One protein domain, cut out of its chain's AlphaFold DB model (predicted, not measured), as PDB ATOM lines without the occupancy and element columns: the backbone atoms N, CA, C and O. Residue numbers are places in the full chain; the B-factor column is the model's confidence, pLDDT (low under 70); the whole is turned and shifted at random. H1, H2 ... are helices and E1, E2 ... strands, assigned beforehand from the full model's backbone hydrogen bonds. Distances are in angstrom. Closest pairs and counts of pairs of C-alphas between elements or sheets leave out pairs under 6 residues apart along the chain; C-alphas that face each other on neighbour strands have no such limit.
ATOM      1  N   ALA A   9     100.129   9.587  54.467       95.94
ATOM      2  CA  ALA A   9     101.317   8.754  54.657       95.94
ATOM      3  C   ALA A   9     101.706   8.614  56.141       95.94
ATOM      4  O   ALA A   9     101.911   7.502  56.622       95.94
ATOM      5  N   LEU A  10     101.750   9.729  56.881       95.56
ATOM      6  CA  LEU A  10     102.006   9.715  58.326       95.56
ATOM      7  C   LEU A  10     100.908   8.968  59.094       95.56
ATOM      8  O   LEU A  10     101.225   8.147  59.946       95.56
ATOM      9  N   MET A  11      99.633   9.218  58.779       95.12
ATOM     10  CA  MET A  11      98.515   8.524  59.427       95.12
ATOM     11  C   MET A  11      98.588   7.013  59.189       95.12
ATOM     12  O   MET A  11      98.451   6.235  60.126       95.12
ATOM     13  N   HIS A  12      98.853   6.605  57.948       95.69
ATOM     14  CA  HIS A  12      99.020   5.205  57.582       95.69
ATOM     15  C   HIS A  12     100.173   4.554  58.353       95.69
ATOM     16  O   HIS A  12      99.973   3.515  58.971       95.69
ATOM     17  N   LEU A  13     101.353   5.188  58.382       94.81
ATOM     18  CA  LEU A  13     102.502   4.711  59.158       94.81
ATOM     19  C   LEU A  13     102.143   4.513  60.634       94.81
ATOM     20  O   LEU A  13     102.453   3.475  61.213       94.81
ATOM     21  N   LEU A  14     101.494   5.506  61.243       93.00
ATOM     22  CA  LEU A  14     101.192   5.469  62.666       93.00
ATOM     23  C   LEU A  14     100.094   4.455  63.026       93.00
ATOM     24  O   LEU A  14     100.142   3.884  64.112       93.00
ATOM     25  N   ASN A  15      99.159   4.175  62.115       90.69
ATOM     26  CA  ASN A  15      98.105   3.173  62.306       90.69
ATOM     27  C   ASN A  15      98.628   1.728  62.388       90.69
ATOM     28  O   ASN A  15      97.881   0.839  62.792       90.69
ATOM     29  N   HIS A  16      99.891   1.471  62.037       90.19
ATOM     30  CA  HIS A  16     100.515   0.159  62.238       90.19
ATOM     31  C   HIS A  16     100.965  -0.094  63.683       90.19
ATOM     32  O   HIS A  16     101.358  -1.214  64.011       90.19
ATOM     33  N   PHE A  17     100.916   0.916  64.554       88.25
ATOM     34  CA  PHE A  17     101.256   0.760  65.961       88.25
ATOM     35  C   PHE A  17      99.997   0.595  66.810       88.25
ATOM     36  O   PHE A  17      99.044   1.364  66.704       88.25
ATOM     37  N   GLY A  18     100.019  -0.415  67.681       81.94
ATOM     38  CA  GLY A  18      98.959  -0.646  68.654       81.94
ATOM     39  C   GLY A  18      98.826   0.500  69.658       81.94
ATOM     40  O   GLY A  18      99.744   1.294  69.883       81.94
ATOM     41  N   SER A  19      97.665   0.561  70.295       81.25
ATOM     42  CA  SER A  19      97.371   1.580  71.298       81.25
ATOM     43  C   SER A  19      98.272   1.489  72.506       81.25
ATOM     44  O   SER A  19      98.594   0.398  72.980       81.25
ATOM     45  N   SER A  20      98.646   2.650  73.038       83.44
ATOM     46  CA  SER A  20      99.512   2.743  74.216       83.44
ATOM     47  C   SER A  20     100.871   2.038  74.055       83.44
ATOM     48  O   SER A  20     101.599   1.879  75.032       83.44
ATOM     49  N   LEU A  21     101.271   1.650  72.836       85.69
ATOM     50  CA  LEU A  21     102.579   1.039  72.575       85.69
ATOM     51  C   LEU A  21     103.729   1.997  72.918       85.69
ATOM     52  O   LEU A  21     104.826   1.577  73.297       85.69
ATOM     53  N   PHE A  22     103.472   3.300  72.817       91.19
ATOM     54  CA  PHE A  22     104.415   4.343  73.187       91.19
ATOM     55  C   PHE A  22     104.124   4.950  74.562       91.19
ATOM     56  O   PHE A  22     104.645   6.025  74.855       91.19
ATOM     57  N   ALA A  23     103.345   4.267  75.411       90.81
ATOM     58  CA  ALA A  23     103.031   4.719  76.762       90.81
ATOM     59  C   ALA A  23     104.279   5.210  77.514       90.81
ATOM     60  O   ALA A  23     105.352   4.588  77.485       90.81
ATOM     61  N   PHE A  24     104.116   6.343  78.200       90.56
ATOM     62  CA  PHE A  24     105.152   6.991  79.011       90.56
ATOM     63  C   PHE A  24     106.385   7.444  78.214       90.56
ATOM     64  O   PHE A  24     107.459   7.624  78.787       90.56
ATOM     65  N   LYS A  25     106.263   7.618  76.894       93.12
ATOM     66  CA  LYS A  25     107.264   8.305  76.070       93.12
ATOM     67  C   LYS A  25     106.715   9.680  75.692       93.12
ATOM     68  O   LYS A  25     105.596   9.747  75.194       93.12
ATOM     69  N   PRO A  26     107.444  10.781  75.900       96.56
ATOM     70  CA  PRO A  26     106.983  12.071  75.409       96.56
ATOM     71  C   PRO A  26     107.107  12.139  73.884       96.56
ATOM     72  O   PRO A  26     107.908  11.426  73.275       96.56
ATOM     73  N   SER A  27     106.330  13.022  73.267       97.75
ATOM     74  CA  SER A  27     106.417  13.324  71.839       97.75
ATOM     75  C   SER A  27     106.440  14.835  71.585       97.75
ATOM     76  O   SER A  27     106.202  15.650  72.480       97.75
ATOM     77  N   ALA A  28     106.757  15.226  70.355       98.19
ATOM     78  CA  ALA A  28     106.657  16.600  69.883       98.19
ATOM     79  C   ALA A  28     105.963  16.620  68.521       98.19
ATOM     80  O   ALA A  28     106.061  15.666  67.749       98.19
ATOM     81  N   ILE A  29     105.265  17.717  68.234       98.25
ATOM     82  CA  ILE A  29     104.546  17.902  66.976       98.25
ATOM     83  C   ILE A  29     105.249  18.988  66.172       98.25
ATOM     84  O   ILE A  29     105.402  20.122  66.635       98.25
ATOM     85  N   VAL A  30     105.636  18.624  64.952       97.88
ATOM     86  CA  VAL A  30     106.196  19.529  63.953       97.88
ATOM     87  C   VAL A  30     105.289  19.496  62.739       97.88
ATOM     88  O   VAL A  30     105.051  18.438  62.156       97.88
ATOM     89  N   THR A  31     104.760  20.653  62.364       97.75
ATOM     90  CA  THR A  31     103.930  20.803  61.175       97.75
ATOM     91  C   THR A  31     104.461  21.904  60.278       97.75
ATOM     92  O   THR A  31     105.124  22.844  60.711       97.75
ATOM     93  N   TYR A  32     104.176  21.759  58.989       96.81
ATOM     94  CA  TYR A  32     104.472  22.758  57.977       96.81
ATOM     95  C   TYR A  32     103.308  22.861  56.994       96.81
ATOM     96  O   TYR A  32     102.511  21.921  56.829       96.81
ATOM     97  N   SER A  33     103.190  24.008  56.332       95.94
ATOM     98  CA  SER A  33     102.281  24.189  55.203       95.94
ATOM     99  C   SER A  33     102.774  25.291  54.265       95.94
ATOM    100  O   SER A  33     103.675  26.058  54.597       95.94
ATOM    101  N   ALA A  34     102.172  25.380  53.077       94.75
ATOM    102  CA  ALA A  34     102.424  26.488  52.159       94.75
ATOM    103  C   ALA A  34     101.753  27.804  52.604       94.75
ATOM    104  O   ALA A  34     102.099  28.857  52.086       94.75
ATOM    105  N   GLY A  35     100.808  27.757  53.551       93.69
ATOM    106  CA  GLY A  35     100.068  28.928  54.030       93.69
ATOM    107  C   GLY A  35     100.581  29.478  55.364       93.69
ATOM    108  O   GLY A  35     101.380  28.850  56.054       93.69
ATOM    109  N   GLN A  36     100.043  30.630  55.766       94.31
ATOM    110  CA  GLN A  36     100.454  31.388  56.962       94.31
ATOM    111  C   GLN A  36     100.274  30.669  58.314       94.31
ATOM    112  O   GLN A  36     100.826  31.095  59.319       94.31
ATOM    113  N   TRP A  37      99.495  29.586  58.366       93.75
ATOM    114  CA  TRP A  37      99.160  28.900  59.621       93.75
ATOM    115  C   TRP A  37     100.112  27.757  59.983       93.75
ATOM    116  O   TRP A  37      99.915  27.106  61.007       93.75
ATOM    117  N   GLY A  38     101.078  27.433  59.117       96.00
ATOM    118  CA  GLY A  38     102.113  26.428  59.384       96.00
ATOM    119  C   GLY A  38     101.614  25.024  59.729       96.00
ATOM    120  O   GLY A  38     102.367  24.213  60.247       96.00
ATOM    121  N   GLY A  39     100.346  24.717  59.452       96.38
ATOM    122  CA  GLY A  39      99.753  23.419  59.749       96.38
ATOM    123  C   GLY A  39      99.196  23.262  61.168       96.38
ATOM    124  O   GLY A  39      99.162  22.144  61.683       96.38
ATOM    125  N   VAL A  40      98.804  24.355  61.831       96.38
ATOM    126  CA  VAL A  40      98.297  24.325  63.216       96.38
ATOM    127  C   VAL A  40      97.066  23.428  63.404       96.38
ATOM    128  O   VAL A  40      96.945  22.766  64.430       96.38
ATOM    129  N   ARG A  41      96.169  23.327  62.413       95.75
ATOM    130  CA  ARG A  41      94.959  22.488  62.533       95.75
ATOM    131  C   ARG A  41      95.311  21.007  62.533       95.75
ATOM    132  O   ARG A  41      94.832  20.269  63.392       95.75
ATOM    133  N   ALA A  42      96.234  20.614  61.654       96.88
ATOM    134  CA  ALA A  42      96.804  19.274  61.688       96.88
ATOM    135  C   ALA A  42      97.464  18.985  63.044       96.88
ATOM    136  O   ALA A  42      97.243  17.920  63.614       96.88
ATOM    137  N   ALA A  43      98.221  19.945  63.588       97.31
ATOM    138  CA  ALA A  43      98.903  19.778  64.867       97.31
ATOM    139  C   ALA A  43      97.931  19.565  66.036       97.31
ATOM    140  O   ALA A  43      98.143  18.676  66.856       97.31
ATOM    141  N   VAL A  44      96.841  20.336  66.098       96.38
ATOM    142  CA  VAL A  44      95.813  20.169  67.136       96.38
ATOM    143  C   VAL A  44      95.154  18.791  67.032       96.38
ATOM    144  O   VAL A  44      95.052  18.100  68.044       96.38
ATOM    145  N   GLY A  45      94.794  18.348  65.822       95.06
ATOM    146  CA  GLY A  45      94.240  17.005  65.604       95.06
ATOM    147  C   GLY A  45      95.206  15.880  65.997       95.06
ATOM    148  O   GLY A  45      94.803  14.891  66.608       95.06
ATOM    149  N   MET A  46      96.506  16.059  65.736       96.38
ATOM    150  CA  MET A  46      97.547  15.099  66.119       96.38
ATOM    151  C   MET A  46      97.668  14.906  67.635       96.38
ATOM    152  O   MET A  46      98.124  13.848  68.057       96.38
ATOM    153  N   ARG A  47      97.243  15.865  68.471       96.25
ATOM    154  CA  ARG A  47      97.315  15.705  69.935       96.25
ATOM    155  C   ARG A  47      96.475  14.526  70.419       96.25
ATOM    156  O   ARG A  47      96.977  13.719  71.191       96.25
ATOM    157  N   ALA A  48      95.236  14.402  69.942       93.75
ATOM    158  CA  ALA A  48      94.367  13.278  70.295       93.75
ATOM    159  C   ALA A  48      94.938  11.947  69.782       93.75
ATOM    160  O   ALA A  48      94.968  10.960  70.512       93.75
ATOM    161  N   PHE A  49      95.467  11.954  68.556       93.75
ATOM    162  CA  PHE A  49      96.088  10.784  67.941       93.75
ATOM    163  C   PHE A  49      97.314  10.287  68.732       93.75
ATOM    164  O   PHE A  49      97.480   9.094  68.965       93.75
ATOM    165  N   LEU A  50      98.183  11.195  69.180       95.31
ATOM    166  CA  LEU A  50      99.374  10.841  69.958       95.31
ATOM    167  C   LEU A  50      99.032  10.395  71.387       95.31
ATOM    168  O   LEU A  50      99.678   9.488  71.912       95.31
ATOM    169  N   SER A  51      97.986  10.966  71.994       91.81
ATOM    170  CA  SER A  51      97.449  10.468  73.268       91.81
ATOM    171  C   SER A  51      96.978   9.020  73.163       91.81
ATOM    172  O   SER A  51      97.267   8.220  74.045       91.81
ATOM    173  N   GLU A  52      96.318   8.672  72.061       89.81
ATOM    174  CA  GLU A  52      95.864   7.311  71.766       89.81
ATOM    175  C   GLU A  52      97.037   6.316  71.613       89.81
ATOM    176  O   GLU A  52      97.012   5.203  72.142       89.81
ATOM    177  N   LEU A  53      98.132   6.739  70.978       91.19
ATOM    178  CA  LEU A  53      99.371   5.955  70.910       91.19
ATOM    179  C   LEU A  53     100.122   5.847  72.254       91.19
ATOM    180  O   LEU A  53     101.061   5.055  72.378       91.19
ATOM    181  N   GLY A  54      99.713   6.616  73.265       90.81
ATOM    182  CA  GLY A  54     100.326   6.667  74.592       90.81
ATOM    183  C   GLY A  54     101.529   7.606  74.700       90.81
ATOM    184  O   GLY A  54     102.165   7.651  75.754       90.81
ATOM    185  N   CYS A  55     101.848   8.368  73.651       93.94
ATOM    186  CA  CYS A  55     102.985   9.283  73.640       93.94
ATOM    187  C   CYS A  55     102.558  10.748  73.665       93.94
ATOM    188  O   CYS A  55     102.483  11.420  72.638       93.94
ATOM    189  N   LEU A  56     102.292  11.265  74.862       94.50
ATOM    190  CA  LEU A  56     101.752  12.612  75.035       94.50
ATOM    191  C   LEU A  56     102.693  13.694  74.473       94.50
ATOM    192  O   LEU A  56     103.886  13.700  74.803       94.50
ATOM    193  N   PRO A  57     102.174  14.629  73.657       97.38
ATOM    194  CA  PRO A  57     102.980  15.707  73.114       97.38
ATOM    195  C   PRO A  57     103.256  16.784  74.161       97.38
ATOM    196  O   PRO A  57     102.365  17.167  74.930       97.38
ATOM    197  N   VAL A  58     104.467  17.341  74.131       98.06
ATOM    198  CA  VAL A  58     104.820  18.523  74.927       98.06
ATOM    199  C   VAL A  58     103.959  19.743  74.559       98.06
ATOM    200  O   VAL A  58     103.199  19.748  73.584       98.06
ATOM    201  N   SER A  59     104.012  20.782  75.400       96.56
ATOM    202  CA  SER A  59     103.152  21.962  75.236       96.56
ATOM    203  C   SER A  59     103.554  22.825  74.040       96.56
ATOM    204  O   SER A  59     102.689  23.305  73.309       96.56
ATOM    205  N   ALA A  60     104.859  23.017  73.835       97.62
ATOM    206  CA  ALA A  60     105.386  23.734  72.687       97.62
ATOM    207  C   ALA A  60     105.268  22.867  71.423       97.62
ATOM    208  O   ALA A  60     105.507  21.663  71.450       97.62
ATOM    209  N   MET A  61     104.875  23.491  70.316       97.88
ATOM    210  CA  MET A  61     104.764  22.857  69.004       97.88
ATOM    211  C   MET A  61     105.470  23.733  67.975       97.88
ATOM    212  O   MET A  61     105.530  24.956  68.134       97.88
ATOM    213  N   ILE A  62     105.966  23.101  66.913       98.38
ATOM    214  CA  ILE A  62     106.618  23.788  65.799       98.38
ATOM    215  C   ILE A  62     105.628  23.861  64.641       98.38
ATOM    216  O   ILE A  62     105.129  22.836  64.173       98.38
ATOM    217  N   HIS A  63     105.364  25.075  64.169       97.81
ATOM    218  CA  HIS A  63     104.549  25.350  62.992       97.81
ATOM    219  C   HIS A  63     105.376  26.175  62.015       97.81
ATOM    220  O   HIS A  63     105.813  27.274  62.349       97.81
ATOM    221  N   ILE A  64     105.586  25.649  60.812       97.88
ATOM    222  CA  ILE A  64     106.398  26.292  59.779       97.88
ATOM    223  C   ILE A  64     105.462  26.821  58.683       97.88
ATOM    224  O   ILE A  64     105.081  26.059  57.782       97.88
ATOM    225  N   PRO A  65     105.002  28.085  58.777       96.88
ATOM    226  CA  PRO A  65     104.274  28.743  57.699       96.88
ATOM    227  C   PRO A  65     105.137  28.913  56.459       96.88
ATOM    228  O   PRO A  65     106.357  29.001  56.567       96.88
ATOM    229  N   THR A  66     104.473  28.955  55.300       96.25
ATOM    230  CA  THR A  66     105.107  29.201  53.994       96.25
ATOM    231  C   THR A  66     106.434  28.452  53.848       96.25
ATOM    232  O   THR A  66     107.439  29.040  53.487       96.25
ATOM    233  N   ALA A  67     106.470  27.152  54.158       95.38
ATOM    234  CA  ALA A  67     107.738  26.434  54.366       95.38
ATOM    235  C   ALA A  67     108.721  26.501  53.178       95.38
ATOM    236  O   ALA A  67     109.929  26.431  53.374       95.38
ATOM    237  N   HIS A  68     108.200  26.701  51.965       94.62
ATOM    238  CA  HIS A  68     108.967  26.923  50.737       94.62
ATOM    239  C   HIS A  68     109.761  28.245  50.709       94.62
ATOM    240  O   HIS A  68     110.609  28.406  49.843       94.62
ATOM    241  N   THR A  69     109.486  29.185  51.617       96.69
ATOM    242  CA  THR A  69     110.238  30.438  51.801       96.69
ATOM    243  C   THR A  69     111.128  30.418  53.041       96.69
ATOM    244  O   THR A  69     111.921  31.332  53.233       96.69
ATOM    245  N   VAL A  70     110.983  29.413  53.912       97.38
ATOM    246  CA  VAL A  70     111.767  29.294  55.152       97.38
ATOM    247  C   VAL A  70     113.078  28.556  54.912       97.38
ATOM    248  O   VAL A  70     114.082  28.880  55.545       97.38
ATOM    249  N   PHE A  71     113.075  27.584  53.998       97.00
ATOM    250  CA  PHE A  71     114.223  26.728  53.718       97.00
ATOM    251  C   PHE A  71     114.732  26.892  52.286       97.00
ATOM    252  O   PHE A  71     113.941  27.027  51.351       97.00
ATOM    253  N   ALA A  72     116.052  26.837  52.126       96.81
ATOM    254  CA  ALA A  72     116.729  26.734  50.843       96.81
ATOM    255  C   ALA A  72     116.711  25.284  50.317       96.81
ATOM    256  O   ALA A  72     116.324  24.343  51.016       96.81
ATOM    257  N   ALA A  73     117.129  25.092  49.064       95.44
ATOM    258  CA  ALA A  73     117.082  23.790  48.390       95.44
ATOM    259  C   ALA A  73     117.992  22.719  49.025       95.44
ATOM    260  O   ALA A  73     117.729  21.529  48.877       95.44
ATOM    261  N   ASP A  74     119.042  23.131  49.734       96.06
ATOM    262  CA  ASP A  74     119.956  22.260  50.481       96.06
ATOM    263  C   ASP A  74     119.456  21.938  51.905       96.06
ATOM    264  O   ASP A  74     120.098  21.182  52.635       96.06
ATOM    265  N   GLY A  75     118.301  22.486  52.297       93.50
ATOM    266  CA  GLY A  75     117.710  22.321  53.621       93.50
ATOM    267  C   GLY A  75     118.204  23.320  54.671       93.50
ATOM    268  O   GLY A  75     117.755  23.235  55.816       93.50
ATOM    269  N   SER A  76     119.081  24.271  54.324       96.88
ATOM    270  CA  SER A  76     119.423  25.378  55.222       96.88
ATOM    271  C   SER A  76     118.246  26.344  55.376       96.88
ATOM    272  O   SER A  76     117.277  26.305  54.618       96.88
ATOM    273  N   PHE A  77     118.332  27.269  56.333       97.88
ATOM    274  CA  PHE A  77     117.441  28.429  56.322       97.88
ATOM    275  C   PHE A  77     117.690  29.277  55.070       97.88
ATOM    276  O   PHE A  77     118.836  29.413  54.633       97.88
ATOM    277  N   ALA A  78     116.618  29.829  54.503       97.81
ATOM    278  CA  ALA A  78     116.710  30.779  53.404       97.81
ATOM    279  C   ALA A  78     117.441  32.065  53.864       97.81
ATOM    280  O   ALA A  78     117.263  32.478  55.013       97.81
ATOM    281  N   PRO A  79     118.249  32.721  53.010       95.94
ATOM    282  CA  PRO A  79     118.996  33.928  53.386       95.94
ATOM    283  C   PRO A  79     118.125  35.079  53.911       95.94
ATOM    284  O   PRO A  79     118.597  35.927  54.663       95.94
ATOM    285  N   GLU A  80     116.857  35.121  53.504       96.25
ATOM    286  CA  GLU A  80     115.908  36.185  53.818       96.25
ATOM    287  C   GLU A  80     115.241  36.023  55.192       96.25
ATOM    288  O   GLU A  80     114.563  36.946  55.652       96.25
ATOM    289  N   VAL A  81     115.394  34.868  55.856       97.25
ATOM    290  CA  VAL A  81     114.785  34.627  57.171       97.25
ATOM    291  C   VAL A  81     115.765  34.855  58.317       97.25
ATOM    292  O   VAL A  81     116.963  34.618  58.217       97.25
ATOM    293  N   ASP A  82     115.229  35.254  59.468       97.69
ATOM    294  CA  ASP A  82     115.986  35.321  60.718       97.69
ATOM    295  C   ASP A  82     116.200  33.905  61.278       97.69
ATOM    296  O   ASP A  82     115.355  33.354  61.994       97.69
ATOM    297  N   SER A  83     117.331  33.295  60.919       97.31
ATOM    298  CA  SER A  83     117.692  31.942  61.351       97.31
ATOM    299  C   SER A  83     117.788  31.822  62.871       97.31
ATOM    300  O   SER A  83     117.382  30.807  63.429       97.31
ATOM    301  N   THR A  84     118.273  32.855  63.564       97.94
ATOM    302  CA  THR A  84     118.416  32.853  65.027       97.94
ATOM    303  C   THR A  84     117.053  32.749  65.699       97.94
ATOM    304  O   THR A  84     116.856  31.948  66.617       97.94
ATOM    305  N   ARG A  85     116.069  33.505  65.204       97.81
ATOM    306  CA  ARG A  85     114.693  33.432  65.700       97.81
ATOM    307  C   ARG A  85     114.046  32.079  65.414       97.81
ATOM    308  O   ARG A  85     113.341  31.557  66.280       97.81
ATOM    309  N   TRP A  86     114.286  31.497  64.238       97.75
ATOM    310  CA  TRP A  86     113.799  30.154  63.908       97.75
ATOM    311  C   TRP A  86     114.393  29.076  64.808       97.75
ATOM    312  O   TRP A  86     113.648  28.247  65.330       97.75
ATOM    313  N   VAL A  87     115.707  29.118  65.029       97.88
ATOM    314  CA  VAL A  87     116.404  28.203  65.937       97.88
ATOM    315  C   VAL A  87     115.814  28.314  67.338       97.88
ATOM    316  O   VAL A  87     115.341  27.311  67.860       97.88
ATOM    317  N   SER A  88     115.697  29.523  67.893       98.06
ATOM    318  CA  SER A  88     115.108  29.728  69.224       98.06
ATOM    319  C   SER A  88     113.663  29.205  69.330       98.06
ATOM    320  O   SER A  88     113.283  28.566  70.318       98.06
ATOM    321  N   TYR A  89     112.845  29.421  68.292       97.75
ATOM    322  CA  TYR A  89     111.473  28.909  68.237       97.75
ATOM    323  C   TYR A  89     111.417  27.371  68.247       97.75
ATOM    324  O   TYR A  89     110.617  26.782  68.981       97.75
ATOM    325  N   ILE A  90     112.286  26.721  67.470       97.88
ATOM    326  CA  ILE A  90     112.407  25.261  67.378       97.88
ATOM    327  C   ILE A  90     112.962  24.671  68.684       97.88
ATOM    328  O   ILE A  90     112.397  23.719  69.233       97.88
ATOM    329  N   GLU A  91     114.020  25.274  69.229       98.25
ATOM    330  CA  GLU A  91     114.695  24.864  70.464       98.25
ATOM    331  C   GLU A  91     113.751  24.817  71.657       98.25
ATOM    332  O   GLU A  91     113.853  23.906  72.478       98.25
ATOM    333  N   ARG A  92     112.784  25.736  71.750       98.25
ATOM    334  CA  ARG A  92     111.776  25.712  72.820       98.25
ATOM    335  C   ARG A  92     111.025  24.378  72.873       98.25
ATOM    336  O   ARG A  92     110.747  23.877  73.963       98.25
ATOM    337  N   THR A  93     110.687  23.803  71.720       98.56
ATOM    338  CA  THR A  93     109.966  22.522  71.649       98.56
ATOM    339  C   THR A  93     110.872  21.362  72.028       98.56
ATOM    340  O   THR A  93     110.501  20.542  72.870       98.56
ATOM    341  N   PHE A  94     112.083  21.316  71.473       98.50
ATOM    342  CA  PHE A  94     113.030  20.248  71.788       98.50
ATOM    343  C   PHE A  94     113.516  20.293  73.235       98.50
ATOM    344  O   PHE A  94     113.629  19.242  73.853       98.50
ATOM    345  N   SER A  95     113.691  21.476  73.822       98.56
ATOM    346  CA  SER A  95     114.044  21.624  75.238       98.56
ATOM    347  C   SER A  95     112.979  21.009  76.149       98.56
ATOM    348  O   SER A  95     113.308  20.273  77.079       98.56
ATOM    349  N   GLN A  96     111.690  21.237  75.858       98.56
ATOM    350  CA  GLN A  96     110.609  20.572  76.592       98.56
ATOM    351  C   GLN A  96     110.614  19.057  76.367       98.56
ATOM    352  O   GLN A  96     110.439  18.302  77.322       98.56
ATOM    353  N   LEU A  97     110.808  18.609  75.122       98.62
ATOM    354  CA  LEU A  97     110.842  17.184  74.790       98.62
ATOM    355  C   LEU A  97     111.971  16.460  75.529       98.62
ATOM    356  O   LEU A  97     111.720  15.421  76.131       98.62
ATOM    357  N   ILE A  98     113.180  17.024  75.511       98.56
ATOM    358  CA  ILE A  98     114.366  16.483  76.182       98.56
ATOM    359  C   ILE A  98     114.112  16.389  77.682       98.56
ATOM    360  O   ILE A  98     114.279  15.316  78.255       98.56
ATOM    361  N   TRP A  99     113.623  17.464  78.304       98.56
ATOM    362  CA  TRP A  99     113.343  17.465  79.738       98.56
ATOM    363  C   TRP A  99     112.377  16.339  80.138       98.56
ATOM    364  O   TRP A  99     112.647  15.577  81.072       98.56
ATOM    365  N   TRP A 100     111.275  16.175  79.396       98.12
ATOM    366  CA  TRP A 100     110.317  15.096  79.644       98.12
ATOM    367  C   TRP A 100     110.891  13.714  79.328       98.12
ATOM    368  O   TRP A 100     110.560  12.749  80.017       98.12
ATOM    369  N   ALA A 101     111.744  13.598  78.309       97.25
ATOM    370  CA  ALA A 101     112.350  12.330  77.919       97.25
ATOM    371  C   ALA A 101     113.317  11.843  78.999       97.25
ATOM    372  O   ALA A 101     113.266  10.678  79.393       97.25
ATOM    373  N   GLU A 102     114.133  12.743  79.542       97.81
ATOM    374  CA  GLU A 102     115.009  12.450  80.669       97.81
ATOM    375  C   GLU A 102     114.215  12.083  81.929       97.81
ATOM    376  O   GLU A 102     114.560  11.122  82.618       97.81
ATOM    377  N   ALA A 103     113.138  12.816  82.232       96.56
ATOM    378  CA  ALA A 103     112.277  12.517  83.372       96.56
ATOM    379  C   ALA A 103     111.635  11.126  83.250       96.56
ATOM    380  O   ALA A 103     111.735  10.318  84.176       96.56
ATOM    381  N   ALA A 104     111.052  10.815  82.091       94.44
ATOM    382  CA  ALA A 104     110.467   9.511  81.808       94.44
ATOM    383  C   ALA A 104     111.516   8.387  81.815       94.44
ATOM    384  O   ALA A 104     111.236   7.285  82.286       94.44
ATOM    385  N   GLY A 105     112.730   8.654  81.326       94.00
ATOM    386  CA  GLY A 105     113.849   7.711  81.356       94.00
ATOM    387  C   GLY A 105     114.287   7.371  82.780       94.00
ATOM    388  O   GLY A 105     114.413   6.193  83.117       94.00
ATOM    389  N   ARG A 106     114.448   8.388  83.640       95.88
ATOM    390  CA  ARG A 106     114.753   8.194  85.067       95.88
ATOM    391  C   ARG A 106     113.659   7.397  85.771       95.88
ATOM    392  O   ARG A 106     113.972   6.468  86.507       95.88
ATOM    393  N   GLU A 107     112.395   7.728  85.524       94.62
ATOM    394  CA  GLU A 107     111.272   7.029  86.153       94.62
ATOM    395  C   GLU A 107     111.181   5.571  85.697       94.62
ATOM    396  O   GLU A 107     111.057   4.663  86.514       94.62
ATOM    397  N   ARG A 108     111.364   5.317  84.398       91.31
ATOM    398  CA  ARG A 108     111.420   3.958  83.850       91.31
ATOM    399  C   ARG A 108     112.537   3.127  84.481       91.31
ATOM    400  O   ARG A 108     112.317   1.953  84.768       91.31
ATOM    401  N   ALA A 109     113.713   3.715  84.703       92.50
ATOM    402  CA  ALA A 109     114.826   3.032  85.361       92.50
ATOM    403  C   ALA A 109     114.516   2.704  86.832       92.50
ATOM    404  O   ALA A 109     114.871   1.626  87.303       92.50
ATOM    405  N   ARG A 110     113.816   3.597  87.546       92.06
ATOM    406  CA  ARG A 110     113.393   3.373  88.940       92.06
ATOM    407  C   ARG A 110     112.289   2.322  89.065       92.06
ATOM    408  O   ARG A 110     112.339   1.512  89.982       92.06
ATOM    409  N   SER A 111     111.342   2.313  88.132       87.44
ATOM    410  CA  SER A 111     110.167   1.429  88.126       87.44
ATOM    411  C   SER A 111     110.409   0.049  87.482       87.44
ATOM    412  O   SER A 111     109.466  -0.702  87.257       87.44
ATOM    413  N   GLY A 112     111.659  -0.318  87.171       82.31
ATOM    414  CA  GLY A 112     111.986  -1.652  86.643       82.31
ATOM    415  C   GLY A 112     111.647  -1.865  85.161       82.31
ATOM    416  O   GLY A 112     111.456  -2.997  84.726       82.31
ATOM    417  N   GLY A 113     111.583  -0.797  84.360       75.69
ATOM    418  CA  GLY A 113     111.478  -0.870  82.895       75.69
ATOM    419  C   GLY A 113     110.054  -0.862  82.330       75.69
ATOM    420  O   GLY A 113     109.863  -0.448  81.182       75.69
ATOM    421  N   THR A 114     109.057  -1.242  83.127       67.62
ATOM    422  CA  THR A 114     107.636  -1.189  82.764       67.62
ATOM    423  C   THR A 114     106.978   0.042  83.373       67.62
ATOM    424  O   THR A 114     107.179   0.341  84.547       67.62
ATOM    425  N   GLY A 115     106.196   0.775  82.578       73.81
ATOM    426  CA  GLY A 115     105.340   1.828  83.122       73.81
ATOM    427  C   GLY A 115     104.237   1.249  84.022       73.81
ATOM    428  O   GLY A 115     104.007   0.039  83.999       73.81
TER     429      GLY A 115
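This is residues 9 to 115 of the 130 residues of the protein "NAD(P)H-dependent oxidoreductase" of Gemella palaticanis (UniProt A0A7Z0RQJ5). Look first for a small core, the short two-stranded sheet E1 and E2, held between two helices: H2 packs on one face with residues 40 to 46, and the long H4 packs on the other with residues 86 to 94. H4 makes most of the long axis and runs well past the sheet; H3 sits at one end of the strands, and H1 lies near the rim, touching no helix. The printed part has 107 residues with four named helices and two named strands, in the order H1 E1 H2 E2 H3 H4; the sheet order is E1 = E2, parallel, and the class is mostly helix. The whole is elongated, spanning 50 by 29 by 23 A, and only just loose, close to compact, with a radius of gyration of the C-alphas of 16.1 A.

Begin at the sheet: find C-alpha 30 at (106.196, 19.529, 63.953), where E1, residues 30 to 32, begins; E2 is residues 62 to 64. H2, residues 40 to 52, measures 19.2 A from first to last C-alpha. H4, residues 83 to 110, measures 39.9 A and ends with C-alpha 110 at (113.393, 3.373, 88.940). H3 is residues 67 to 70, and H1, residues 9 to 14, starts with C-alpha 9 at (101.317, 8.754, 54.657).

In the sheet, E1 and E2 are parallel, with 14 degrees between their directions; look for N 31 and O 62 at 2.9 A and N 64 and O 31 at 2.8 A, both within hydrogen-bond range. E1 and H2 come closest at the C-alphas of Thr 31 and Ala 43, 6.3 A apart. For E2 and H4 the closest C-alphas are those of Ile 62 and Ile 90, 6.2 A apart, and H4 has a kink of 27 degrees near residue 90. The closest C-alphas of E1 and H3 are those of Tyr 32 and Ala 67, 6.1 A apart. H2 and H4 are apart, and so are H1 and H2. Every O i to N i+4 pair is within hydrogen-bond range in H1; in H2 it is 7 of 9 and in H4 23 of 24, while H3 is too short for such a pair. E1, H2 and E2 form a strand-helix-strand unit, two parallel neighbour strands with a helix between, with a right-handed crossover.

The farthest C-alphas, those of Glu 80 and Gly 112, are 50.2 A apart. The printed part has no cut. The links H1 to E1 and H3 to H4 are long, with 15 and 12 residues. Mean pLDDT of the printed part is 94.5; residue 114 is under 70.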